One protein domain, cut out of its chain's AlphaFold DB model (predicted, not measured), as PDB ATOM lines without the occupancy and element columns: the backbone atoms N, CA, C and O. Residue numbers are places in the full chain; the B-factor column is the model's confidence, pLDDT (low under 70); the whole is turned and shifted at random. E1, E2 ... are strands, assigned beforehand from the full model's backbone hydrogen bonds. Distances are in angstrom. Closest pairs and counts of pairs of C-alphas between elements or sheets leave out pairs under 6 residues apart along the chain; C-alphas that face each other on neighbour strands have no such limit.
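Overview. This is residues 7 to 82 of the 84 residues of an uncharacterized protein of Pseudomonadales bacterium 32-61-5 (UniProt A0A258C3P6). One long, bent strand, E2, is the spine of a strongly twisted sheet with two wings: E1 and the row E4, E5, E6 lie beside its first part, E3 and then E7 beside or beyond its last part, with E6 and E7 apart. The printed part has 76 residues with seven named strands, E1 to E7 along the chain, and no named helix: all strand. The sheet is branched, its neighbour pairs antiparallel. The whole is only just compact, close to loose, with a radius of gyration of the C-alphas of 13.6 A, and spans 41 by 28 by 21 A.

Arrangement. E2, residues 16 to 29, bends by 56 degrees at residue 20. E1, residues 7 to 12, forms a hairpin with it on one side; N 8 and O 20 are within hydrogen-bond range at 2.9 A. E4, residues 47 to 52, is antiparallel on the other side, with N 17 and O 50 at 2.8 A. E5, residues 62 to 65, forms a hairpin with E4, with N 51 and O 64 at 2.8 A. E6, residues 68 to 71, forms a hairpin with E5, with N 63 and O 70 at 2.8 A. E3, residues 33 to 39, forms a hairpin with E2 over residues 23 to 29 of E2, with N 25 and O 37 at 2.9 A. E7, residues 78 to 81, is antiparallel to E3, with N 36 and O 78 at 2.9 A. E1 E2 E3 and E4 E5 E6 are meanders, each strand the antiparallel neighbour of the one before.

Along the chain. E2 is 35.2 A long, E3 18.0 A and E4 15.7 A. E1 begins at C-alpha 7 (17.830, -27.498, 20.024); E7 ends at C-alpha 81 (21.670, -13.171, 32.294).

Size, cuts and confidence. The C-alphas farthest apart, of Pro 14 and Asp 30, are 41.7 A apart. The printed part has no cut and no long link. Residues 55 to 59 are under pLDDT 70.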
ATOM      1  N   ALA A   7      17.623 -26.405  20.954       94.00
ATOM      2  CA  ALA A   7      17.830 -27.498  20.024       94.00
ATOM      3  C   ALA A   7      16.501 -27.908  19.390       94.00
ATOM      4  O   ALA A   7      15.435 -27.642  19.942       94.00
ATOM      5  N   ILE A   8      16.585 -28.576  18.244       93.75
ATOM      6  CA  ILE A   8      15.454 -29.260  17.620       93.75
ATOM      7  C   ILE A   8      15.676 -30.768  17.661       93.75
ATOM      8  O   ILE A   8      16.819 -31.229  17.622       93.75
ATOM      9  N   ILE A   9      14.587 -31.527  17.696       93.94
ATOM     10  CA  ILE A   9      14.631 -32.976  17.501       93.94
ATOM     11  C   ILE A   9      14.890 -33.226  16.011       93.94
ATOM     12  O   ILE A   9      14.091 -32.837  15.163       93.94
ATOM     13  N   GLU A  10      16.037 -33.819  15.692       93.88
ATOM     14  CA  GLU A  10      16.404 -34.223  14.331       93.88
ATOM     15  C   GLU A  10      15.984 -35.668  14.043       93.88
ATOM     16  O   GLU A  10      15.560 -35.968  12.930       93.88
ATOM     17  N   ALA A  11      16.065 -36.543  15.047       95.44
ATOM     18  CA  ALA A  11      15.568 -37.913  14.980       95.44
ATOM     19  C   ALA A  11      14.977 -38.330  16.331       95.44
ATOM     20  O   ALA A  11      15.501 -37.952  17.383       95.44
ATOM     21  N   ASP A  12      13.899 -39.109  16.283       95.12
ATOM     22  CA  ASP A  12      13.144 -39.559  17.450       95.12
ATOM     23  C   ASP A  12      13.116 -41.097  17.502       95.12
ATOM     24  O   ASP A  12      12.614 -41.745  16.582       95.12
ATOM     25  N   TYR A  13      13.681 -41.673  18.564       94.50
ATOM     26  CA  TYR A  13      13.747 -43.113  18.823       94.50
ATOM     27  C   TYR A  13      12.981 -43.457  20.111       94.50
ATOM     28  O   TYR A  13      12.674 -42.573  20.909       94.50
ATOM     29  N   PRO A  14      12.666 -44.739  20.382       91.38
ATOM     30  CA  PRO A  14      11.841 -45.109  21.535       91.38
ATOM     31  C   PRO A  14      12.330 -44.565  22.886       91.38
ATOM     32  O   PRO A  14      11.509 -44.092  23.662       91.38
ATOM     33  N   HIS A  15      13.645 -44.553  23.132       89.94
ATOM     34  CA  HIS A  15      14.234 -44.149  24.421       89.94
ATOM     35  C   HIS A  15      15.178 -42.944  24.328       89.94
ATOM     36  O   HIS A  15      15.621 -42.401  25.342       89.94
ATOM     37  N   GLU A  16      15.502 -42.514  23.114       93.75
ATOM     38  CA  GLU A  16      16.485 -41.469  22.864       93.75
ATOM     39  C   GLU A  16      16.057 -40.578  21.704       93.75
ATOM     40  O   GLU A  16      15.229 -40.941  20.873       93.75
ATOM     41  N   VAL A  17      16.624 -39.384  21.655       95.38
ATOM     42  CA  VAL A  17      16.442 -38.432  20.566       95.38
ATOM     43  C   VAL A  17      17.802 -37.896  20.146       95.38
ATOM     44  O   VAL A  17      18.703 -37.713  20.970       95.38
ATOM     45  N   ILE A  18      17.945 -37.600  18.858       95.31
ATOM     46  CA  ILE A  18      19.073 -36.819  18.358       95.31
ATOM     47  C   ILE A  18      18.641 -35.364  18.346       95.31
ATOM     48  O   ILE A  18      17.749 -34.973  17.593       95.31
ATOM     49  N   LEU A  19      19.277 -34.557  19.187       94.69
ATOM     50  CA  LEU A  19      19.069 -33.119  19.239       94.69
ATOM     51  C   LEU A  19      20.118 -32.425  18.377       94.69
ATOM     52  O   LEU A  19      21.321 -32.643  18.541       94.69
ATOM     53  N   ARG A  20      19.669 -31.533  17.495       93.56
ATOM     54  CA  ARG A  20      20.537 -30.603  16.772       93.56
ATOM     55  C   ARG A  20      20.454 -29.231  17.409       93.56
ATOM     56  O   ARG A  20      19.378 -28.639  17.469       93.56
ATOM     57  N   PHE A  21      21.595 -28.710  17.850       92.56
ATOM     58  CA  PHE A  21      21.655 -27.366  18.412       92.56
ATOM     59  C   PHE A  21      21.314 -26.318  17.360       92.56
ATOM     60  O   PHE A  21      21.799 -26.383  16.228       92.56
ATOM     61  N   ILE A  22      20.532 -25.330  17.775       92.75
ATOM     62  CA  ILE A  22      20.232 -24.128  17.000       92.75
ATOM     63  C   ILE A  22      20.692 -22.900  17.784       92.75
ATOM     64  O   ILE A  22      20.948 -22.972  18.988       92.75
ATOM     65  N   GLY A  23      20.851 -21.777  17.090       91.69
ATOM     66  CA  GLY A  23      21.163 -20.522  17.761       91.69
ATOM     67  C   GLY A  23      19.950 -19.923  18.461       91.69
ATOM     68  O   GLY A  23      18.846 -20.471  18.453       91.69
ATOM     69  N   SER A  24      20.174 -18.748  19.031       91.81
ATOM     70  CA  SER A  24      19.146 -17.885  19.591       91.81
ATOM     71  C   SER A  24      19.252 -16.486  18.993       91.81
ATOM     72  O   SER A  24      20.302 -16.091  18.479       91.81
ATOM     73  N   THR A  25      18.153 -15.742  19.058       91.81
ATOM     74  CA  THR A  25      18.113 -14.310  18.751       91.81
ATOM     75  C   THR A  25      17.571 -13.565  19.968       91.81
ATOM     76  O   THR A  25      16.476 -13.907  20.429       91.81
ATOM     77  N   PRO A  26      18.276 -12.541  20.480       92.44
ATOM     78  CA  PRO A  26      17.731 -11.642  21.489       92.44
ATOM     79  C   PRO A  26      16.508 -10.896  20.943       92.44
ATOM     80  O   PRO A  26      16.557 -10.344  19.845       92.44
ATOM     81  N   VAL A  27      15.416 -10.867  21.705       93.75
ATOM     82  CA  VAL A  27      14.193 -10.108  21.367       93.75
ATOM     83  C   VAL A  27      13.970  -8.921  22.301       93.75
ATOM     84  O   VAL A  27      13.185  -8.029  21.994       93.75
ATOM     85  N   SER A  28      14.663  -8.893  23.441       93.44
ATOM     86  CA  SER A  28      14.731  -7.747  24.344       93.44
ATOM     87  C   SER A  28      16.042  -7.762  25.129       93.44
ATOM     88  O   SER A  28      16.694  -8.806  25.222       93.44
ATOM     89  N   GLY A  29      16.397  -6.622  25.723       90.69
ATOM     90  CA  GLY A  29      17.564  -6.487  26.593       90.69
ATOM     91  C   GLY A  29      18.677  -5.623  26.011       90.69
ATOM     92  O   GLY A  29      18.535  -5.019  24.951       90.69
ATOM     93  N   ASP A  30      19.789  -5.581  26.733       88.56
ATOM     94  CA  ASP A  30      20.980  -4.770  26.444       88.56
ATOM     95  C   ASP A  30      22.186  -5.612  25.977       88.56
ATOM     96  O   ASP A  30      23.302  -5.113  25.853       88.56
ATOM     97  N   GLY A  31      21.965  -6.904  25.722       83.56
ATOM     98  CA  GLY A  31      23.007  -7.870  25.366       83.56
ATOM     99  C   GLY A  31      23.700  -8.527  26.565       83.56
ATOM    100  O   GLY A  31      24.380  -9.534  26.381       83.56
ATOM    101  N   GLN A  32      23.487  -8.030  27.786       88.00
ATOM    102  CA  GLN A  32      23.953  -8.644  29.033       88.00
ATOM    103  C   GLN A  32      22.820  -9.380  29.752       88.00
ATOM    104  O   GLN A  32      22.989 -10.514  30.208       88.00
ATOM    105  N   VAL A  33      21.645  -8.755  29.798       92.25
ATOM    106  CA  VAL A  33      20.417  -9.302  30.376       92.25
ATOM    107  C   VAL A  33      19.272  -9.047  29.410       92.25
ATOM    108  O   VAL A  33      19.149  -7.967  28.836       92.25
ATOM    109  N   GLY A  34      18.403 -10.034  29.231       94.31
ATOM    110  CA  GLY A  34      17.291  -9.886  28.306       94.31
ATOM    111  C   GLY A  34      16.472 -11.146  28.146       94.31
ATOM    112  O   GLY A  34      16.476 -12.032  29.007       94.31
ATOM    113  N   THR A  35      15.772 -11.218  27.020       95.44
ATOM    114  CA  THR A  35      15.088 -12.430  26.582       95.44
ATOM    115  C   THR A  35      15.489 -12.793  25.165       95.44
ATOM    116  O   THR A  35      15.784 -11.930  24.336       95.44
ATOM    117  N   GLU A  36      15.487 -14.084  24.878       95.31
ATOM    118  CA  GLU A  36      15.836 -14.623  23.573       95.31
ATOM    119  C   GLU A  36      14.886 -15.747  23.160       95.31
ATOM    120  O   GLU A  36      14.212 -16.370  23.987       95.31
ATOM    121  N   VAL A  37      14.819 -15.981  21.856       95.44
ATOM    122  CA  VAL A  37      14.024 -17.046  21.236       95.44
ATOM    123  C   VAL A  37      14.934 -17.941  20.395       95.44
ATOM    124  O   VAL A  37      15.973 -17.468  19.918       95.44
ATOM    125  N   PRO A  38      14.578 -19.219  20.183       94.25
ATOM    126  CA  PRO A  38      15.298 -20.081  19.255       94.25
ATOM    127  C   PRO A  38      15.315 -19.483  17.842       94.25
ATOM    128  O   PRO A  38      14.298 -19.002  17.344       94.25
ATOM    129  N   ASN A  39      16.465 -19.563  17.174       91.94
ATOM    130  CA  ASN A  39      16.634 -19.141  15.789       91.94
ATOM    131  C   ASN A  39      17.236 -20.282  14.946       91.94
ATOM    132  O   ASN A  39      18.441 -20.544  15.038       91.94
ATOM    133  N   PRO A  40      16.431 -20.949  14.094       85.75
ATOM    134  CA  PRO A  40      16.895 -22.068  13.276       85.75
ATOM    135  C   PRO A  40      17.777 -21.638  12.093       85.75
ATOM    136  O   PRO A  40      18.415 -22.494  11.484       85.75
ATOM    137  N   TYR A  41      17.826 -20.341  11.764       85.88
ATOM    138  CA  TYR A  41      18.655 -19.805  10.679       85.88
ATOM    139  C   TYR A  41      20.116 -19.601  11.091       85.88
ATOM    140  O   TYR A  41      20.976 -19.388  10.237       85.88
ATOM    141  N   VAL A  42      20.421 -19.677  12.389       79.62
ATOM    142  CA  VAL A  42      21.804 -19.673  12.872       79.62
ATOM    143  C   VAL A  42      22.402 -21.067  12.653       79.62
ATOM    144  O   VAL A  42      21.769 -22.054  13.043       79.62
ATOM    145  N   PRO A  43      23.612 -21.179  12.066       74.38
ATOM    146  CA  PRO A  43      24.227 -22.467  11.769       74.38
ATOM    147  C   PRO A  43      24.277 -23.388  12.996       74.38
ATOM    148  O   PRO A  43      24.604 -22.930  14.098       74.38
ATOM    149  N   PRO A  44      23.975 -24.688  12.826       75.44
ATOM    150  CA  PRO A  44      23.949 -25.616  13.940       75.44
ATOM    151  C   PRO A  44      25.346 -25.788  14.533       75.44
ATOM    152  O   PRO A  44      26.330 -25.954  13.815       75.44
ATOM    153  N   ARG A  45      25.424 -25.791  15.865       79.56
ATOM    154  CA  ARG A  45      26.692 -25.926  16.606       79.56
ATOM    155  C   ARG A  45      27.106 -27.377  16.871       79.56
ATOM    156  O   ARG A  45      28.142 -27.610  17.481       79.56
ATOM    157  N   GLY A  46      26.300 -28.346  16.442       88.94
ATOM    158  CA  GLY A  46      26.553 -29.772  16.635       88.94
ATOM    159  C   GLY A  46      25.276 -30.571  16.879       88.94
ATOM    160  O   GLY A  46      24.169 -30.026  16.878       88.94
ATOM    161  N   ARG A  47      25.459 -31.875  17.093       92.94
ATOM    162  CA  ARG A  47      24.409 -32.835  17.439       92.94
ATOM    163  C   ARG A  47      24.757 -33.531  18.742       92.94
ATOM    164  O   ARG A  47      25.937 -33.751  19.014       92.94
ATOM    165  N   ILE A  48      23.741 -33.901  19.506       94.56
ATOM    166  CA  ILE A  48      23.889 -34.744  20.691       94.56
ATOM    167  C   ILE A  48      22.792 -35.801  20.721       94.56
ATOM    168  O   ILE A  48      21.678 -35.558  20.261       94.56
ATOM    169  N   THR A  49      23.097 -36.942  21.325       95.50
ATOM    170  CA  THR A  49      22.086 -37.904  21.762       95.50
ATOM    171  C   THR A  49      21.599 -37.503  23.154       95.50
ATOM    172  O   THR A  49      22.412 -37.183  24.029       95.50
ATOM    173  N   ALA A  50      20.286 -37.489  23.359       95.19
ATOM    174  CA  ALA A  50      19.656 -37.240  24.651       95.19
ATOM    175  C   ALA A  50      18.637 -38.341  24.961       95.19
ATOM    176  O   ALA A  50      17.920 -38.795  24.074       95.19
ATOM    177  N   PHE A  51      18.562 -38.754  26.221       94.38
ATOM    178  CA  PHE A  51      17.616 -39.765  26.685       94.38
ATOM    179  C   PHE A  51      16.283 -39.118  27.036       94.38
ATOM    180  O   PHE A  51      16.256 -38.041  27.640       94.38
ATOM    181  N   LYS A  52      15.180 -39.772  26.674       91.31
ATOM    182  CA  LYS A  52      13.845 -39.358  27.112       91.31
ATOM    183  C   LYS A  52      13.727 -39.590  28.612       91.31
ATOM    184  O   LYS A  52      14.144 -40.627  29.120       91.31
ATOM    185  N   ASN A  53      13.220 -38.596  29.329       82.94
ATOM    186  CA  ASN A  53      12.982 -38.722  30.757       82.94
ATOM    187  C   ASN A  53      11.522 -39.123  30.988       82.94
ATOM    188  O   ASN A  53      10.651 -38.258  31.075       82.94
ATOM    189  N   ASP A  54      11.287 -40.432  31.074       70.38
ATOM    190  CA  ASP A  54       9.957 -41.017  31.293       70.38
ATOM    191  C   ASP A  54       9.602 -41.133  32.796       70.38
ATOM    192  O   ASP A  54       8.457 -41.404  33.152       70.38
ATOM    193  N   ASP A  55      10.567 -40.884  33.693       60.81
ATOM    194  CA  ASP A  55      10.487 -41.203  35.131       60.81
ATOM    195  C   ASP A  55       9.796 -40.139  36.002       60.81
ATOM    196  O   ASP A  55       9.695 -40.288  37.224       60.81
ATOM    197  N   ARG A  56       9.312 -39.035  35.427       55.62
ATOM    198  CA  ARG A  56       8.563 -38.025  36.187       55.62
ATOM    199  C   ARG A  56       7.373 -37.521  35.389       55.62
ATOM    200  O   ARG A  56       7.509 -37.313  34.186       55.62
ATOM    201  N   PRO A  57       6.245 -37.203  36.049       55.06
ATOM    202  CA  PRO A  57       5.154 -36.468  35.431       55.06
ATOM    203  C   PRO A  57       5.583 -35.004  35.276       55.06
ATOM    204  O   PRO A  57       5.016 -34.100  35.888       55.06
ATOM    205  N   PHE A  58       6.635 -34.744  34.500       55.22
ATOM    206  CA  PHE A  58       6.784 -33.422  33.936       55.22
ATOM    207  C   PHE A  58       5.562 -33.224  33.047       55.22
ATOM    208  O   PHE A  58       5.265 -34.036  32.174       55.22
ATOM    209  N   THR A  59       4.827 -32.147  33.290       63.25
ATOM    210  CA  THR A  59       3.717 -31.715  32.433       63.25
ATOM    211  C   THR A  59       4.166 -31.467  30.989       63.25
ATOM    212  O   THR A  59       3.326 -31.348  30.101       63.25
ATOM    213  N   THR A  60       5.479 -31.420  30.744       71.12
ATOM    214  CA  THR A  60       6.108 -31.293  29.434       71.12
ATOM    215  C   THR A  60       7.174 -32.378  29.210       71.12
ATOM    216  O   THR A  60       7.998 -32.621  30.093       71.12
ATOM    217  N   PRO A  61       7.209 -33.008  28.019       83.38
ATOM    218  CA  PRO A  61       8.295 -33.893  27.610       83.38
ATOM    219  C   PRO A  61       9.667 -33.248  27.813       83.38
ATOM    220  O   PRO A  61       9.878 -32.077  27.467       83.38
ATOM    221  N   SER A  62      10.598 -34.027  28.365       89.62
ATOM    222  CA  SER A  62      11.957 -33.575  28.647       89.62
ATOM    223  C   SER A  62      13.004 -34.621  28.264       89.62
ATOM    224  O   SER A  62      12.740 -35.824  28.242       89.62
ATOM    225  N   PHE A  63      14.198 -34.138  27.932       92.06
ATOM    226  CA  PHE A  63      15.293 -34.917  27.371       92.06
ATOM    227  C   PHE A  63      16.585 -34.580  28.110       92.06
ATOM    228  O   PHE A  63      16.925 -33.406  28.274       92.06
ATOM    229  N   TRP A  64      17.329 -35.590  28.551       92.19
ATOM    230  CA  TRP A  64      18.591 -35.407  29.263       92.19
ATOM    231  C   TRP A  64      19.776 -35.789  28.381       92.19
ATOM    232  O   TRP A  64      19.900 -36.931  27.943       92.19
ATOM    233  N   GLY A  65      20.678 -34.845  28.125       90.75
ATOM    234  CA  GLY A  65      21.845 -35.074  27.273       90.75
ATOM    235  C   GLY A  65      22.904 -33.997  27.467       90.75
ATOM    236  O   GLY A  65      22.598 -32.869  27.836       90.75
ATOM    237  N   SER A  66      24.182 -34.329  27.254       87.19
ATOM    238  CA  SER A  66      25.293 -33.369  27.396       87.19
ATOM    239  C   SER A  66      25.312 -32.614  28.747       87.19
ATOM    240  O   SER A  66      25.654 -31.431  28.796       87.19
ATOM    241  N   ARG A  67      24.943 -33.293  29.848       87.19
ATOM    242  CA  ARG A  67      24.800 -32.714  31.206       87.19
ATOM    243  C   ARG A  67      23.777 -31.566  31.298       87.19
ATOM    244  O   ARG A  67      23.883 -30.726  32.187       87.19
ATOM    245  N   LYS A  68      22.808 -31.519  30.383       88.25
ATOM    246  CA  LYS A  68      21.739 -30.518  30.325       88.25
ATOM    247  C   LYS A  68      20.371 -31.203  30.259       88.25
ATOM    248  O   LYS A  68      20.236 -32.265  29.649       88.25
ATOM    249  N   LEU A  69      19.372 -30.559  30.862       89.75
ATOM    250  CA  LEU A  69      17.957 -30.872  30.666       89.75
ATOM    251  C   LEU A  69      17.417 -30.000  29.537       89.75
ATOM    252  O   LEU A  69      17.547 -28.777  29.587       89.75
ATOM    253  N   PHE A  70      16.786 -30.627  28.559       91.50
ATOM    254  CA  PHE A  70      16.007 -29.964  27.526       91.50
ATOM    255  C   PHE A  70      14.536 -30.234  27.800       91.50
ATOM    256  O   PHE A  70      14.161 -31.369  28.074       91.50
ATOM    257  N   SER A  71      13.705 -29.210  27.686       91.38
ATOM    258  CA  SER A  71      12.251 -29.341  27.762       91.38
ATOM    259  C   SER A  71      11.642 -28.769  26.492       91.38
ATOM    260  O   SER A  71      12.267 -27.930  25.835       91.38
ATOM    261  N   LEU A  72      10.432 -29.209  26.139       90.62
ATOM    262  CA  LEU A  72       9.707 -28.583  25.035       90.62
ATOM    263  C   LEU A  72       9.557 -27.080  25.276       90.62
ATOM    264  O   LEU A  72       9.155 -26.641  26.354       90.62
ATOM    265  N   TRP A  73       9.895 -26.308  24.247       91.69
ATOM    266  CA  TRP A  73       9.747 -24.864  24.271       91.69
ATOM    267  C   TRP A  73       8.263 -24.491  24.220       91.69
ATOM    268  O   TRP A  73       7.513 -25.007  23.394       91.69
ATOM    269  N   ASP A  74       7.845 -23.581  25.096       90.50
ATOM    270  CA  ASP A  74       6.452 -23.149  25.264       90.50
ATOM    271  C   ASP A  74       6.044 -22.006  24.311       90.50
ATOM    272  O   ASP A  74       4.936 -21.477  24.404       90.50
ATOM    273  N   GLY A  75       6.946 -21.603  23.410       92.19
ATOM    274  CA  GLY A  75       6.752 -20.499  22.471       92.19
ATOM    275  C   GLY A  75       7.004 -19.110  23.065       92.19
ATOM    276  O   GLY A  75       6.893 -18.116  22.345       92.19
ATOM    277  N   LYS A  76       7.356 -19.003  24.352       94.44
ATOM    278  CA  LYS A  76       7.632 -17.716  25.001       94.44
ATOM    279  C   LYS A  76       9.129 -17.393  24.992       94.44
ATOM    280  O   LYS A  76       9.960 -18.299  25.066       94.44
ATOM    281  N   PRO A  77       9.513 -16.107  24.928       94.81
ATOM    282  CA  PRO A  77      10.907 -15.708  25.097       94.81
ATOM    283  C   PRO A  77      11.481 -16.183  26.436       94.81
ATOM    284  O   PRO A  77      10.844 -16.030  27.479       94.81
ATOM    285  N   VAL A  78      12.701 -16.717  26.411       94.00
ATOM    286  CA  VAL A  78      13.395 -17.227  27.600       94.00
ATOM    287  C   VAL A  78      14.371 -16.173  28.105       94.00
ATOM    288  O   VAL A  78      15.098 -15.565  27.322       94.00
ATOM    289  N   ARG A  79      14.387 -15.934  29.418       93.12
ATOM    290  CA  ARG A  79      15.294 -14.967  30.045       93.12
ATOM    291  C   ARG A  79      16.739 -15.472  30.012       93.12
ATOM    292  O   ARG A  79      16.983 -16.640  30.297       93.12
ATOM    293  N   PHE A  80      17.695 -14.589  29.746       92.50
ATOM    294  CA  PHE A  80      19.125 -14.834  29.959       92.50
ATOM    295  C   PHE A  80      19.728 -13.762  30.877       92.50
ATOM    296  O   PHE A  80      19.198 -12.652  30.993       92.50
ATOM    297  N   ASN A  81      20.828 -14.107  31.548       91.69
ATOM    298  CA  ASN A  81      21.670 -13.171  32.294       91.69
ATOM    299  C   ASN A  81      23.124 -13.653  32.214       91.69
ATOM    300  O   ASN A  81      23.499 -14.628  32.873       91.69
ATOM    301  N   TYR A  82      23.926 -12.983  31.390       83.81
ATOM    302  CA  TYR A  82      25.329 -13.330  31.159       83.81
ATOM    303  C   TYR A  82      26.297 -12.682  32.153       83.81
ATOM    304  O   TYR A  82      27.467 -13.052  32.160       83.81
TER     305      TYR A  82